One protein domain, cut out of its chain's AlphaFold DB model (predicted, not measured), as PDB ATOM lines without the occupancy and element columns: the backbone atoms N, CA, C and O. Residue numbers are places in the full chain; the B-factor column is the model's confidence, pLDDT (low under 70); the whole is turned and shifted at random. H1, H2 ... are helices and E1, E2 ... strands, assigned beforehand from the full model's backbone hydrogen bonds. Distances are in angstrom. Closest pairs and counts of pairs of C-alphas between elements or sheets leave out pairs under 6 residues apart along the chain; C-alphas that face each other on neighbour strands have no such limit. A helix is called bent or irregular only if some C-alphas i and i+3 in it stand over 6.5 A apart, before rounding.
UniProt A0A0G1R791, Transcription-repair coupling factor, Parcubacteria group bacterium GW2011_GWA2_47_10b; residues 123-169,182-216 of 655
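What this domain is: This is residues 123 to 169 and 182 to 216 of the 655 residues of the protein "Transcription-repair coupling factor" of Parcubacteria group bacterium GW2011_GWA2_47_10b (UniProt A0A0G1R791). A strongly twisted sheet of five antiparallel strands is curled part of the way towards a barrel, and the short helix H2 joins its two edge strands, E4 and E5, which stay apart. H1 grazes the sheet at one end of the domain; towards the opposite end, a long stretch with no named element leads from E5 to the small helix H3. The printed part has 82 residues, in the order H1, E1, E2, E3, E4, H2, E5, H3, and the sheet runs E4, E3, E2, E1, E5. The class is mixed, helices and strands; the whole is compact, with a radius of gyration of the C-alphas of 12.4 A and spans of 35 by 31 by 21 A.

Where its parts are: H1, residues 123 to 130, begins with C-alpha 123 at (-13.894, 43.793, 18.033) and is 10.9 A long. E1 is residues 138 to 141. E2, residues 145 to 155, is 22.9 A long and bends by 76 degrees at residue 148, where C-alpha 148 is at (-8.622, 26.533, 6.202). E3, residues 158 to 165, is 21.5 A long, and E4, residues 184 to 189, is 16.6 A long. H2 is residues 190 to 195, E5 residues 196 to 198, and H3 residues 213 to 216, with C-alpha 216 at (-2.594, 16.641, 20.973).

How they stand to each other: E1, E2 and E3 form a meander, each strand the antiparallel neighbour of the one before, with hairpins E1 and E2, and E2 and E3. The pairing of E2 is staggered: residues 145 to 148 pair with E1, where N 147 and O 139 are 2.8 A apart, and residues 148 to 155 with E3, where N 148 and O 164 are 2.8 A apart. E4 is antiparallel to E3 at 147 degrees, with N 165 and O 184 2.7 A apart. E5 is antiparallel to E1 at 152 degrees, with N 140 and O 197 2.8 A apart. H2 is on the sheet at a height of 5.9 A; the closest C-alphas of H2 and E3, Ile 190 and Tyr 160, are 5.6 A apart. H1 only grazes the sheet, with residues 129 to 130. H1 and H2 only just touch, with 3 pairs of C-alphas within 8 A, the closest being Asp 126 and Ala 193 at 6.3 A. H3 is only just not on the sheet, with 4 pairs of C-alphas within 10 A. H2 is irregular, with C-alphas 191 and 194 7.8 A apart. Within hydrogen-bond range are 3 of 4 O i to N i+4 pairs in H1, and 0 of 2 in H2, beside 2 of 3 O i to N i+3 pairs; H3 is too short for an i+4 pair.

The domain as a whole: The C-alphas farthest apart, Lys 124 and Ala 169, are 38.6 A apart. Residues 170 to 181 are not printed, and C-alphas 169 and 182 are 9.2 A apart across this cut. The link from E5 to H3 is long, 14 residues. The mean pLDDT of the printed part is 74.1; residues under 70 include 123 to 134 and 197 to 204.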
ATOM      1  N   LYS A 123     -13.433  44.353  19.318       38.97
ATOM      2  CA  LYS A 123     -13.894  43.793  18.033       38.97
ATOM      3  C   LYS A 123     -13.069  44.267  16.837       38.97
ATOM      4  O   LYS A 123     -12.837  43.464  15.951       38.97
ATOM      5  N   LYS A 124     -12.637  45.536  16.775       37.59
ATOM      6  CA  LYS A 124     -11.879  46.076  15.628       37.59
ATOM      7  C   LYS A 124     -10.429  45.596  15.566       37.59
ATOM      8  O   LYS A 124      -9.930  45.447  14.464       37.59
ATOM      9  N   ARG A 125      -9.752  45.359  16.693       39.50
ATOM     10  CA  ARG A 125      -8.341  44.936  16.721       39.50
ATOM     11  C   ARG A 125      -8.182  43.450  16.394       39.50
ATOM     12  O   ARG A 125      -7.362  43.117  15.544       39.50
ATOM     13  N   ASP A 126      -9.024  42.598  16.981       40.56
ATOM     14  CA  ASP A 126      -9.059  41.173  16.639       40.56
ATOM     15  C   ASP A 126      -9.550  40.976  15.202       40.56
ATOM     16  O   ASP A 126      -8.950  40.229  14.438       40.56
ATOM     17  N   ARG A 127     -10.569  41.732  14.770       43.25
ATOM     18  CA  ARG A 127     -11.039  41.718  13.378       43.25
ATOM     19  C   ARG A 127     -10.007  42.266  12.393       43.25
ATOM     20  O   ARG A 127      -9.866  41.672  11.334       43.25
ATOM     21  N   ALA A 128      -9.256  43.318  12.729       44.38
ATOM     22  CA  ALA A 128      -8.243  43.892  11.839       44.38
ATOM     23  C   ALA A 128      -7.142  42.884  11.479       44.38
ATOM     24  O   ALA A 128      -6.645  42.917  10.362       44.38
ATOM     25  N   LEU A 129      -6.782  41.957  12.377       47.25
ATOM     26  CA  LEU A 129      -5.812  40.901  12.057       47.25
ATOM     27  C   LEU A 129      -6.358  39.916  11.003       47.25
ATOM     28  O   LEU A 129      -5.603  39.416  10.168       47.25
ATOM     29  N   PHE A 130      -7.669  39.657  11.031       54.78
ATOM     30  CA  PHE A 130      -8.357  38.708  10.151       54.78
ATOM     31  C   PHE A 130      -9.004  39.356   8.915       54.78
ATOM     32  O   PHE A 130      -9.381  38.640   7.994       54.78
ATOM     33  N   GLU A 131      -9.083  40.690   8.843       51.50
ATOM     34  CA  GLU A 131      -9.513  41.442   7.649       51.50
ATOM     35  C   GLU A 131      -8.574  41.223   6.455       51.50
ATOM     36  O   GLU A 131      -8.999  41.329   5.307       51.50
ATOM     37  N   TYR A 132      -7.323  40.840   6.719       48.44
ATOM     38  CA  TYR A 132      -6.340  40.501   5.691       48.44
ATOM     39  C   TYR A 132      -6.368  39.026   5.262       48.44
ATOM     40  O   TYR A 132      -5.671  38.678   4.307       48.44
ATOM     41  N   LEU A 133      -7.130  38.154   5.943       58.72
ATOM     42  CA  LEU A 133      -7.223  36.734   5.584       58.72
ATOM     43  C   LEU A 133      -8.209  36.520   4.435       58.72
ATOM     44  O   LEU A 133      -9.390  36.872   4.519       58.72
ATOM     45  N   ARG A 134      -7.731  35.878   3.372       66.12
ATOM     46  CA  ARG A 134      -8.529  35.498   2.205       66.12
ATOM     47  C   ARG A 134      -9.062  34.080   2.384       66.12
ATOM     48  O   ARG A 134      -8.436  33.243   3.030       66.12
ATOM     49  N   ASP A 135     -10.225  33.804   1.797       74.44
ATOM     50  CA  ASP A 135     -10.746  32.434   1.722       74.44
ATOM     51  C   ASP A 135      -9.675  31.496   1.135       74.44
ATOM     52  O   ASP A 135      -9.083  31.780   0.090       74.44
ATOM     53  N   GLY A 136      -9.402  30.399   1.843       74.75
ATOM     54  CA  GLY A 136      -8.339  29.452   1.517       74.75
ATOM     55  C   GLY A 136      -7.055  29.592   2.345       74.75
ATOM     56  O   GLY A 136      -6.224  28.684   2.292       74.75
ATOM     57  N   ASP A 137      -6.883  30.667   3.121       71.00
ATOM     58  CA  ASP A 137      -5.706  30.835   3.982       71.00
ATOM     59  C   ASP A 137      -5.681  29.806   5.120       71.00
ATOM     60  O   ASP A 137      -6.713  29.384   5.637       71.00
ATOM     61  N   TYR A 138      -4.490  29.387   5.542       77.81
ATOM     62  CA  TYR A 138      -4.354  28.441   6.649       77.81
ATOM     63  C   TYR A 138      -4.330  29.164   7.991       77.81
ATOM     64  O   TYR A 138      -3.646  30.174   8.167       77.81
ATOM     65  N   ILE A 139      -5.002  28.588   8.979       80.88
ATOM     66  CA  ILE A 139      -5.049  29.106  10.346       80.88
ATOM     67  C   ILE A 139      -4.812  27.986  11.350       80.88
ATOM     68  O   ILE A 139      -5.093  26.820  11.085       80.88
ATOM     69  N   VAL A 140      -4.292  28.337  12.516       82.38
ATOM     70  CA  VAL A 140      -4.062  27.429  13.637       82.38
ATOM     71  C   VAL A 140      -5.062  27.747  14.728       82.38
ATOM     72  O   VAL A 140      -5.035  28.841  15.288       82.38
ATOM     73  N   HIS A 141      -5.893  26.771  15.071       86.25
ATOM     74  CA  HIS A 141      -6.652  26.784  16.312       86.25
ATOM     75  C   HIS A 141      -5.862  26.042  17.391       86.25
ATOM     76  O   HIS A 141      -5.415  24.914  17.159       86.25
ATOM     77  N   ILE A 142      -5.734  26.622  18.585       81.38
ATOM     78  CA  ILE A 142      -4.926  26.039  19.668       81.38
ATOM     79  C   ILE A 142      -5.355  24.603  20.029       81.38
ATOM     80  O   ILE A 142      -4.511  23.714  20.127       81.38
ATOM     81  N   ASP A 143      -6.663  24.338  20.106       83.56
ATOM     82  CA  ASP A 143      -7.212  23.011  20.437       83.56
ATOM     83  C   ASP A 143      -7.437  22.061  19.251       83.56
ATOM     84  O   ASP A 143      -7.393  20.839  19.420       83.56
ATOM     85  N   HIS A 144      -7.697  22.596  18.056       83.88
ATOM     86  CA  HIS A 144      -8.199  21.819  16.915       83.88
ATOM     87  C   HIS A 144      -7.193  21.677  15.768       83.88
ATOM     88  O   HIS A 144      -7.386  20.856  14.870       83.88
ATOM     89  N   GLY A 145      -6.089  22.416  15.823       87.00
ATOM     90  CA  GLY A 145      -5.019  22.350  14.843       87.00
ATOM     91  C   GLY A 145      -5.265  23.200  13.616       87.00
ATOM     92  O   GLY A 145      -5.982  24.200  13.656       87.00
ATOM     93  N   ILE A 146      -4.605  22.813  12.529       88.62
ATOM     94  CA  ILE A 146      -4.520  23.623  11.319       88.62
ATOM     95  C   ILE A 146      -5.770  23.424  10.464       88.62
ATOM     96  O   ILE A 146      -6.034  22.301  10.033       88.62
ATOM     97  N   GLY A 147      -6.499  24.506  10.213       88.50
ATOM     98  CA  GLY A 147      -7.686  24.567   9.363       88.50
ATOM     99  C   GLY A 147      -7.519  25.553   8.205       88.50
ATOM    100  O   GLY A 147      -6.505  26.245   8.106       88.50
ATOM    101  N   ILE A 148      -8.515  25.599   7.324       86.19
ATOM    102  CA  ILE A 148      -8.622  26.533   6.202       86.19
ATOM    103  C   ILE A 148      -9.652  27.600   6.570       86.19
ATOM    104  O   ILE A 148     -10.785  27.286   6.923       86.19
ATOM    105  N   TRP A 149      -9.268  28.862   6.484       84.81
ATOM    106  CA  TRP A 149     -10.145  30.001   6.683       84.81
ATOM    107  C   TRP A 149     -11.169  30.105   5.554       84.81
ATOM    108  O   TRP A 149     -10.797  30.132   4.382       84.81
ATOM    109  N   ARG A 150     -12.451  30.200   5.918       87.75
ATOM    110  CA  ARG A 150     -13.585  30.362   4.990       87.75
ATOM    111  C   ARG A 150     -14.332  31.685   5.168       87.75
ATOM    112  O   ARG A 150     -15.384  31.889   4.569       87.75
ATOM    113  N   GLY A 151     -13.796  32.593   5.982       84.06
ATOM    114  CA  GLY A 151     -14.392  33.900   6.246       84.06
ATOM    115  C   GLY A 151     -15.285  33.936   7.483       84.06
ATOM    116  O   GLY A 151     -15.170  33.121   8.400       84.06
ATOM    117  N   ILE A 152     -16.167  34.934   7.519       85.12
ATOM    118  CA  ILE A 152     -17.074  35.196   8.637       85.12
ATOM    119  C   ILE A 152     -18.489  34.797   8.220       85.12
ATOM    120  O   ILE A 152     -19.032  35.337   7.256       85.12
ATOM    121  N   ALA A 153     -19.099  33.877   8.963       83.00
ATOM    122  CA  ALA A 153     -20.475  33.444   8.757       83.00
ATOM    123  C   ALA A 153     -21.403  34.075   9.804       83.00
ATOM    124  O   ALA A 153     -21.054  34.190  10.980       83.00
ATOM    125  N   LYS A 154     -22.612  34.457   9.386       82.31
ATOM    126  CA  LYS A 154     -23.681  34.894  10.292       82.31
ATOM    127  C   LYS A 154     -24.620  33.729  10.564       82.31
ATOM    128  O   LYS A 154     -25.325  33.286   9.664       82.31
ATOM    129  N   VAL A 155     -24.657  33.269  11.810       80.88
ATOM    130  CA  VAL A 155     -25.568  32.219  12.278       80.88
ATOM    131  C   VAL A 155     -26.415  32.798  13.406       80.88
ATOM    132  O   VAL A 155     -25.878  33.279  14.400       80.88
ATOM    133  N   ALA A 156     -27.742  32.796  13.244       76.56
ATOM    134  CA  ALA A 156     -28.694  33.304  14.244       76.56
ATOM    135  C   ALA A 156     -28.346  34.716  14.783       76.56
ATOM    136  O   ALA A 156     -28.296  34.940  15.991       76.56
ATOM    137  N   ALA A 157     -28.066  35.660  13.873       75.88
ATOM    138  CA  ALA A 157     -27.669  37.047  14.163       75.88
ATOM    139  C   ALA A 157     -26.351  37.228  14.952       75.88
ATOM    140  O   ALA A 157     -26.013  38.349  15.333       75.88
ATOM    141  N   LYS A 158     -25.572  36.157  15.147       76.94
ATOM    142  CA  LYS A 158     -24.209  36.201  15.687       76.94
ATOM    143  C   LYS A 158     -23.199  35.885  14.588       76.94
ATOM    144  O   LYS A 158     -23.450  35.056  13.714       76.94
ATOM    145  N   GLU A 159     -22.068  36.574  14.618       81.06
ATOM    146  CA  GLU A 159     -20.967  36.355  13.682       81.06
ATOM    147  C   GLU A 159     -19.986  35.322  14.256       81.06
ATOM    148  O   GLU A 159     -19.644  35.358  15.442       81.06
ATOM    149  N   TYR A 160     -19.542  34.404  13.400       84.69
ATOM    150  CA  TYR A 160     -18.583  33.349  13.710       84.69
ATOM    151  C   TYR A 160     -17.490  33.320  12.648       84.69
ATOM    152  O   TYR A 160     -17.756  33.525  11.463       84.69
ATOM    153  N   PHE A 161     -16.274  33.000  13.064       84.38
ATOM    154  CA  PHE A 161     -15.199  32.627  12.160       84.38
ATOM    155  C   PHE A 161     -15.416  31.198  11.668       84.38
ATOM    156  O   PHE A 161     -15.599  30.286  12.479       84.38
ATOM    157  N   LEU A 162     -15.410  31.010  10.349       88.50
ATOM    158  CA  LEU A 162     -15.622  29.714   9.718       88.50
ATOM    159  C   LEU A 162     -14.282  29.091   9.328       88.50
ATOM    160  O   LEU A 162     -13.500  29.673   8.573       88.50
ATOM    161  N   ILE A 163     -14.040  27.888   9.842       89.56
ATOM    162  CA  ILE A 163     -12.783  27.168   9.659       89.56
ATOM    163  C   ILE A 163     -13.084  25.764   9.153       89.56
ATOM    164  O   ILE A 163     -13.785  24.999   9.810       89.56
ATOM    165  N   GLU A 164     -12.530  25.407   8.006       89.81
ATOM    166  CA  GLU A 164     -12.666  24.081   7.417       89.81
ATOM    167  C   GLU A 164     -11.492  23.171   7.805       89.81
ATOM    168  O   GLU A 164     -10.321  23.547   7.755       89.81
ATOM    169  N   TYR A 165     -11.817  21.938   8.169       89.31
ATOM    170  CA  TYR A 165     -10.910  20.875   8.565       89.31
ATOM    171  C   TYR A 165     -11.102  19.646   7.674       89.31
ATOM    172  O   TYR A 165     -12.103  19.476   6.978       89.31
ATOM    173  N   ARG A 166     -10.121  18.742   7.695       84.62
ATOM    174  CA  ARG A 166     -10.172  17.520   6.891       84.62
ATOM    175  C   ARG A 166     -11.235  16.571   7.450       84.62
ATOM    176  O   ARG A 166     -11.110  16.151   8.598       84.62
ATOM    177  N   GLY A 167     -12.195  16.179   6.613       75.12
ATOM    178  CA  GLY A 167     -13.245  15.224   6.965       75.12
ATOM    179  C   GLY A 167     -12.762  13.773   7.153       75.12
ATOM    180  O   GLY A 167     -11.596  13.439   6.891       75.12
ATOM    181  N   PRO A 168     -13.644  12.862   7.604       64.56
ATOM    182  CA  PRO A 168     -13.349  11.437   7.737       64.56
ATOM    183  C   PRO A 168     -12.970  10.765   6.409       64.56
ATOM    184  O   PRO A 168     -13.594  10.997   5.374       64.56
ATOM    185  N   ALA A 169     -12.007   9.837   6.439       57.50
ATOM    186  CA  ALA A 169     -11.883   8.852   5.366       57.50
ATOM    187  C   ALA A 169     -13.121   7.941   5.416       57.50
ATOM    188  O   ALA A 169     -13.361   7.307   6.444       57.50
ATOM    189  N   ASP A 182     -16.888  14.667   3.168       62.66
ATOM    190  CA  ASP A 182     -17.190  16.098   3.268       62.66
ATOM    191  C   ASP A 182     -16.348  16.749   4.373       62.66
ATOM    192  O   ASP A 182     -16.090  16.140   5.415       62.66
ATOM    193  N   ALA A 183     -15.850  17.956   4.110       74.56
ATOM    194  CA  ALA A 183     -14.958  18.652   5.024       74.56
ATOM    195  C   ALA A 183     -15.691  19.061   6.312       74.56
ATOM    196  O   ALA A 183     -16.821  19.551   6.268       74.56
ATOM    197  N   ASP A 184     -15.040  18.879   7.462       85.06
ATOM    198  CA  ASP A 184     -15.614  19.265   8.751       85.06
ATOM    199  C   ASP A 184     -15.495  20.789   8.913       85.06
ATOM    200  O   ASP A 184     -14.438  21.354   8.647       85.06
ATOM    201  N   THR A 185     -16.535  21.477   9.381       87.00
ATOM    202  CA  THR A 185     -16.496  22.933   9.612       87.00
ATOM    203  C   THR A 185     -16.645  23.272  11.090       87.00
ATOM    204  O   THR A 185     -17.545  22.792  11.776       87.00
ATOM    205  N   LEU A 186     -15.757  24.131  11.584       89.38
ATOM    206  CA  LEU A 186     -15.767  24.669  12.937       89.38
ATOM    207  C   LEU A 186     -16.200  26.137  12.899       89.38
ATOM    208  O   LEU A 186     -15.655  26.933  12.134       89.38
ATOM    209  N   HIS A 187     -17.159  26.483  13.756       89.75
ATOM    210  CA  HIS A 187     -17.633  27.849  13.955       89.75
ATOM    211  C   HIS A 187     -17.050  28.384  15.260       89.75
ATOM    212  O   HIS A 187     -17.468  27.968  16.341       89.75
ATOM    213  N   VAL A 188     -16.085  29.294  15.166       85.44
ATOM    214  CA  VAL A 188     -15.450  29.904  16.341       85.44
ATOM    215  C   VAL A 188     -16.126  31.247  16.622       85.44
ATOM    216  O   VAL A 188     -16.183  32.089  15.722       85.44
ATOM    217  N   PRO A 189     -16.675  31.478  17.828       84.94
ATOM    218  CA  PRO A 189     -17.241  32.778  18.183       84.94
ATOM    219  C   PRO A 189     -16.197  33.894  18.044       84.94
ATOM    220  O   PRO A 189     -15.044  33.693  18.417       84.94
ATOM    221  N   ILE A 190     -16.589  35.095  17.596       77.56
ATOM    222  CA  ILE A 190     -15.656  36.241  17.507       77.56
ATOM    223  C   ILE A 190     -14.979  36.544  18.853       77.56
ATOM    224  O   ILE A 190     -13.817  36.930  18.881       77.56
ATOM    225  N   SER A 191     -15.665  36.322  19.976       73.50
ATOM    226  CA  SER A 191     -15.095  36.483  21.323       73.50
ATOM    227  C   SER A 191     -13.937  35.527  21.635       73.50
ATOM    228  O   SER A 191     -13.197  35.765  22.579       73.50
ATOM    229  N   GLU A 192     -13.780  34.444  20.871       74.25
ATOM    230  CA  GLU A 192     -12.683  33.479  21.002       74.25
ATOM    231  C   GLU A 192     -11.579  33.693  19.952       74.25
ATOM    232  O   GLU A 192     -10.749  32.809  19.735       74.25
ATOM    233  N   ALA A 193     -11.523  34.876  19.328       66.94
ATOM    234  CA  ALA A 193     -10.480  35.269  18.378       66.94
ATOM    235  C   ALA A 193      -9.053  34.955  18.865       66.94
ATOM    236  O   ALA A 193      -8.230  34.476  18.093       66.94
ATOM    237  N   GLY A 194      -8.766  35.139  20.158       63.94
ATOM    238  CA  GLY A 194      -7.445  34.854  20.736       63.94
ATOM    239  C   GLY A 194      -7.005  33.380  20.676       63.94
ATOM    240  O   GLY A 194      -5.834  33.085  20.906       63.94
ATOM    241  N   ARG A 195      -7.908  32.439  20.362       75.62
ATOM    242  CA  ARG A 195      -7.597  31.001  20.212       75.62
ATOM    243  C   ARG A 195      -7.183  30.604  18.802       75.62
ATOM    244  O   ARG A 195      -6.718  29.476  18.595       75.62
ATOM    245  N   ILE A 196      -7.366  31.507  17.845       74.00
ATOM    246  CA  ILE A 196      -7.017  31.309  16.448       74.00
ATOM    247  C   ILE A 196      -5.878  32.249  16.071       74.00
ATOM    248  O   ILE A 196      -5.809  33.399  16.488       74.00
ATOM    249  N   SER A 197      -4.947  31.748  15.273       69.38
ATOM    250  CA  SER A 197      -3.845  32.548  14.745       69.38
ATOM    251  C   SER A 197      -3.590  32.178  13.289       69.38
ATOM    252  O   SER A 197      -3.798  31.021  12.918       69.38
ATOM    253  N   PRO A 198      -3.135  33.112  12.439       65.50
ATOM    254  CA  PRO A 198      -2.694  32.767  11.094       65.50
ATOM    255  C   PRO A 198      -1.613  31.682  11.144       65.50
ATOM    256  O   PRO A 198      -0.688  31.743  11.966       65.50
ATOM    257  N   TYR A 199      -1.722  30.668  10.282       66.44
ATOM    258  CA  TYR A 199      -0.668  29.672  10.152       66.44
ATOM    259  C   TYR A 199       0.481  30.263   9.344       66.44
ATOM    260  O   TYR A 199       0.375  30.515   8.147       66.44
ATOM    261  N   ILE A 200       1.614  30.416  10.018       62.22
ATOM    262  CA  ILE A 200       2.860  30.880   9.420       62.22
ATOM    263  C   ILE A 200       3.794  29.681   9.286       62.22
ATOM    264  O   ILE A 200       4.322  29.187  10.290       62.22
ATOM    265  N   GLY A 201       3.991  29.190   8.060       51.19
ATOM    266  CA  GLY A 201       4.805  28.004   7.820       51.19
ATOM    267  C   GLY A 201       5.359  27.867   6.402       51.19
ATOM    268  O   GLY A 201       4.934  28.513   5.458       51.19
ATOM    269  N   PHE A 202       6.345  26.981   6.273       54.25
ATOM    270  CA  PHE A 202       7.255  26.848   5.123       54.25
ATOM    271  C   PHE A 202       6.647  26.241   3.851       54.25
ATOM    272  O   PHE A 202       7.221  26.332   2.768       54.25
ATOM    273  N   ARG A 203       5.540  25.517   4.007       57.44
ATOM    274  CA  ARG A 203       4.833  24.756   2.972       57.44
ATOM    275  C   ARG A 203       3.369  24.649   3.369       57.44
ATOM    276  O   ARG A 203       3.060  24.794   4.555       57.44
ATOM    277  N   ALA A 204       2.509  24.357   2.392       67.06
ATOM    278  CA  ALA A 204       1.106  24.063   2.647       67.06
ATOM    279  C   ALA A 204       1.016  22.990   3.752       67.06
ATOM    280  O   ALA A 204       1.577  21.897   3.588       67.06
ATOM    281  N   PRO A 205       0.422  23.317   4.909       77.69
ATOM    282  CA  PRO A 205       0.337  22.395   6.019       77.69
ATOM    283  C   PRO A 205      -0.628  21.257   5.707       77.69
ATOM    284  O   PRO A 205      -1.520  21.348   4.863       77.69
ATOM    285  N   GLN A 206      -0.476  20.167   6.450       80.75
ATOM    286  CA  GLN A 206      -1.508  19.144   6.509       80.75
ATOM    287  C   GLN A 206      -2.673  19.684   7.345       80.75
ATOM    288  O   GLN A 206      -2.534  19.851   8.556       80.75
ATOM    289  N   VAL A 207      -3.812  19.936   6.695       85.19
ATOM    290  CA  VAL A 207      -5.060  20.285   7.386       85.19
ATOM    291  C   VAL A 207      -5.415  19.167   8.363       85.19
ATOM    292  O   VAL A 207      -5.403  17.981   8.018       85.19
ATOM    293  N   THR A 208      -5.668  19.562   9.604       86.25
ATOM    294  CA  THR A 208      -5.921  18.663  10.726       86.25
ATOM    295  C   THR A 208      -7.334  18.086  10.628       86.25
ATOM    296  O   THR A 208      -8.194  18.626   9.935       86.25
ATOM    297  N   ARG A 209      -7.574  16.958  11.302       83.81
ATOM    298  CA  ARG A 209      -8.904  16.357  11.436       83.81
ATOM    299  C   ARG A 209      -9.438  16.583  12.846       83.81
ATOM    300  O   ARG A 209      -8.732  16.276  13.818       83.81
ATOM    301  N   LEU A 210     -10.680  17.051  12.946       84.00
ATOM    302  CA  LEU A 210     -11.347  17.282  14.224       84.00
ATOM    303  C   LEU A 210     -11.517  15.973  15.011       84.00
ATOM    304  O   LEU A 210     -11.623  14.884  14.449       84.00
ATOM    305  N   GLY A 211     -11.471  16.073  16.340       76.88
ATOM    306  CA  GLY A 211     -11.657  14.933  17.246       76.88
ATOM    307  C   GLY A 211     -10.525  13.894  17.262       76.88
ATOM    308  O   GLY A 211     -10.609  12.925  18.011       76.88
ATOM    309  N   THR A 212      -9.445  14.067  16.487       79.75
ATOM    310  CA  THR A 212      -8.316  13.119  16.489       79.75
ATOM    311  C   THR A 212      -7.277  13.439  17.574       79.75
ATOM    312  O   THR A 212      -6.965  14.605  17.822       79.75
ATOM    313  N   PRO A 213      -6.640  12.423  18.196       81.62
ATOM    314  CA  PRO A 213      -5.571  12.649  19.173       81.62
ATOM    315  C   PRO A 213      -4.249  13.095  18.524       81.62
ATOM    316  O   PRO A 213      -3.290  13.397  19.235       81.62
ATOM    317  N   LEU A 214      -4.174  13.128  17.185       82.31
ATOM    318  CA  LEU A 214      -2.967  13.475  16.435       82.31
ATOM    319  C   LEU A 214      -2.479  14.883  16.787       82.31
ATOM    320  O   LEU A 214      -1.298  15.052  17.073       82.31
ATOM    321  N   TRP A 215      -3.381  15.868  16.841       86.69
ATOM    322  CA  TRP A 215      -3.019  17.243  17.191       86.69
ATOM    323  C   TRP A 215      -2.450  17.345  18.606       86.69
ATOM    324  O   TRP A 215      -1.374  17.906  18.798       86.69
ATOM    325  N   LYS A 216      -3.090  16.694  19.587       85.69
ATOM    326  CA  LYS A 216      -2.594  16.641  20.973       85.69
ATOM    327  C   LYS A 216      -1.185  16.040  21.060       85.69
ATOM    328  O   LYS A 216      -0.344  16.563  21.787       85.69
TER     329      LYS A 216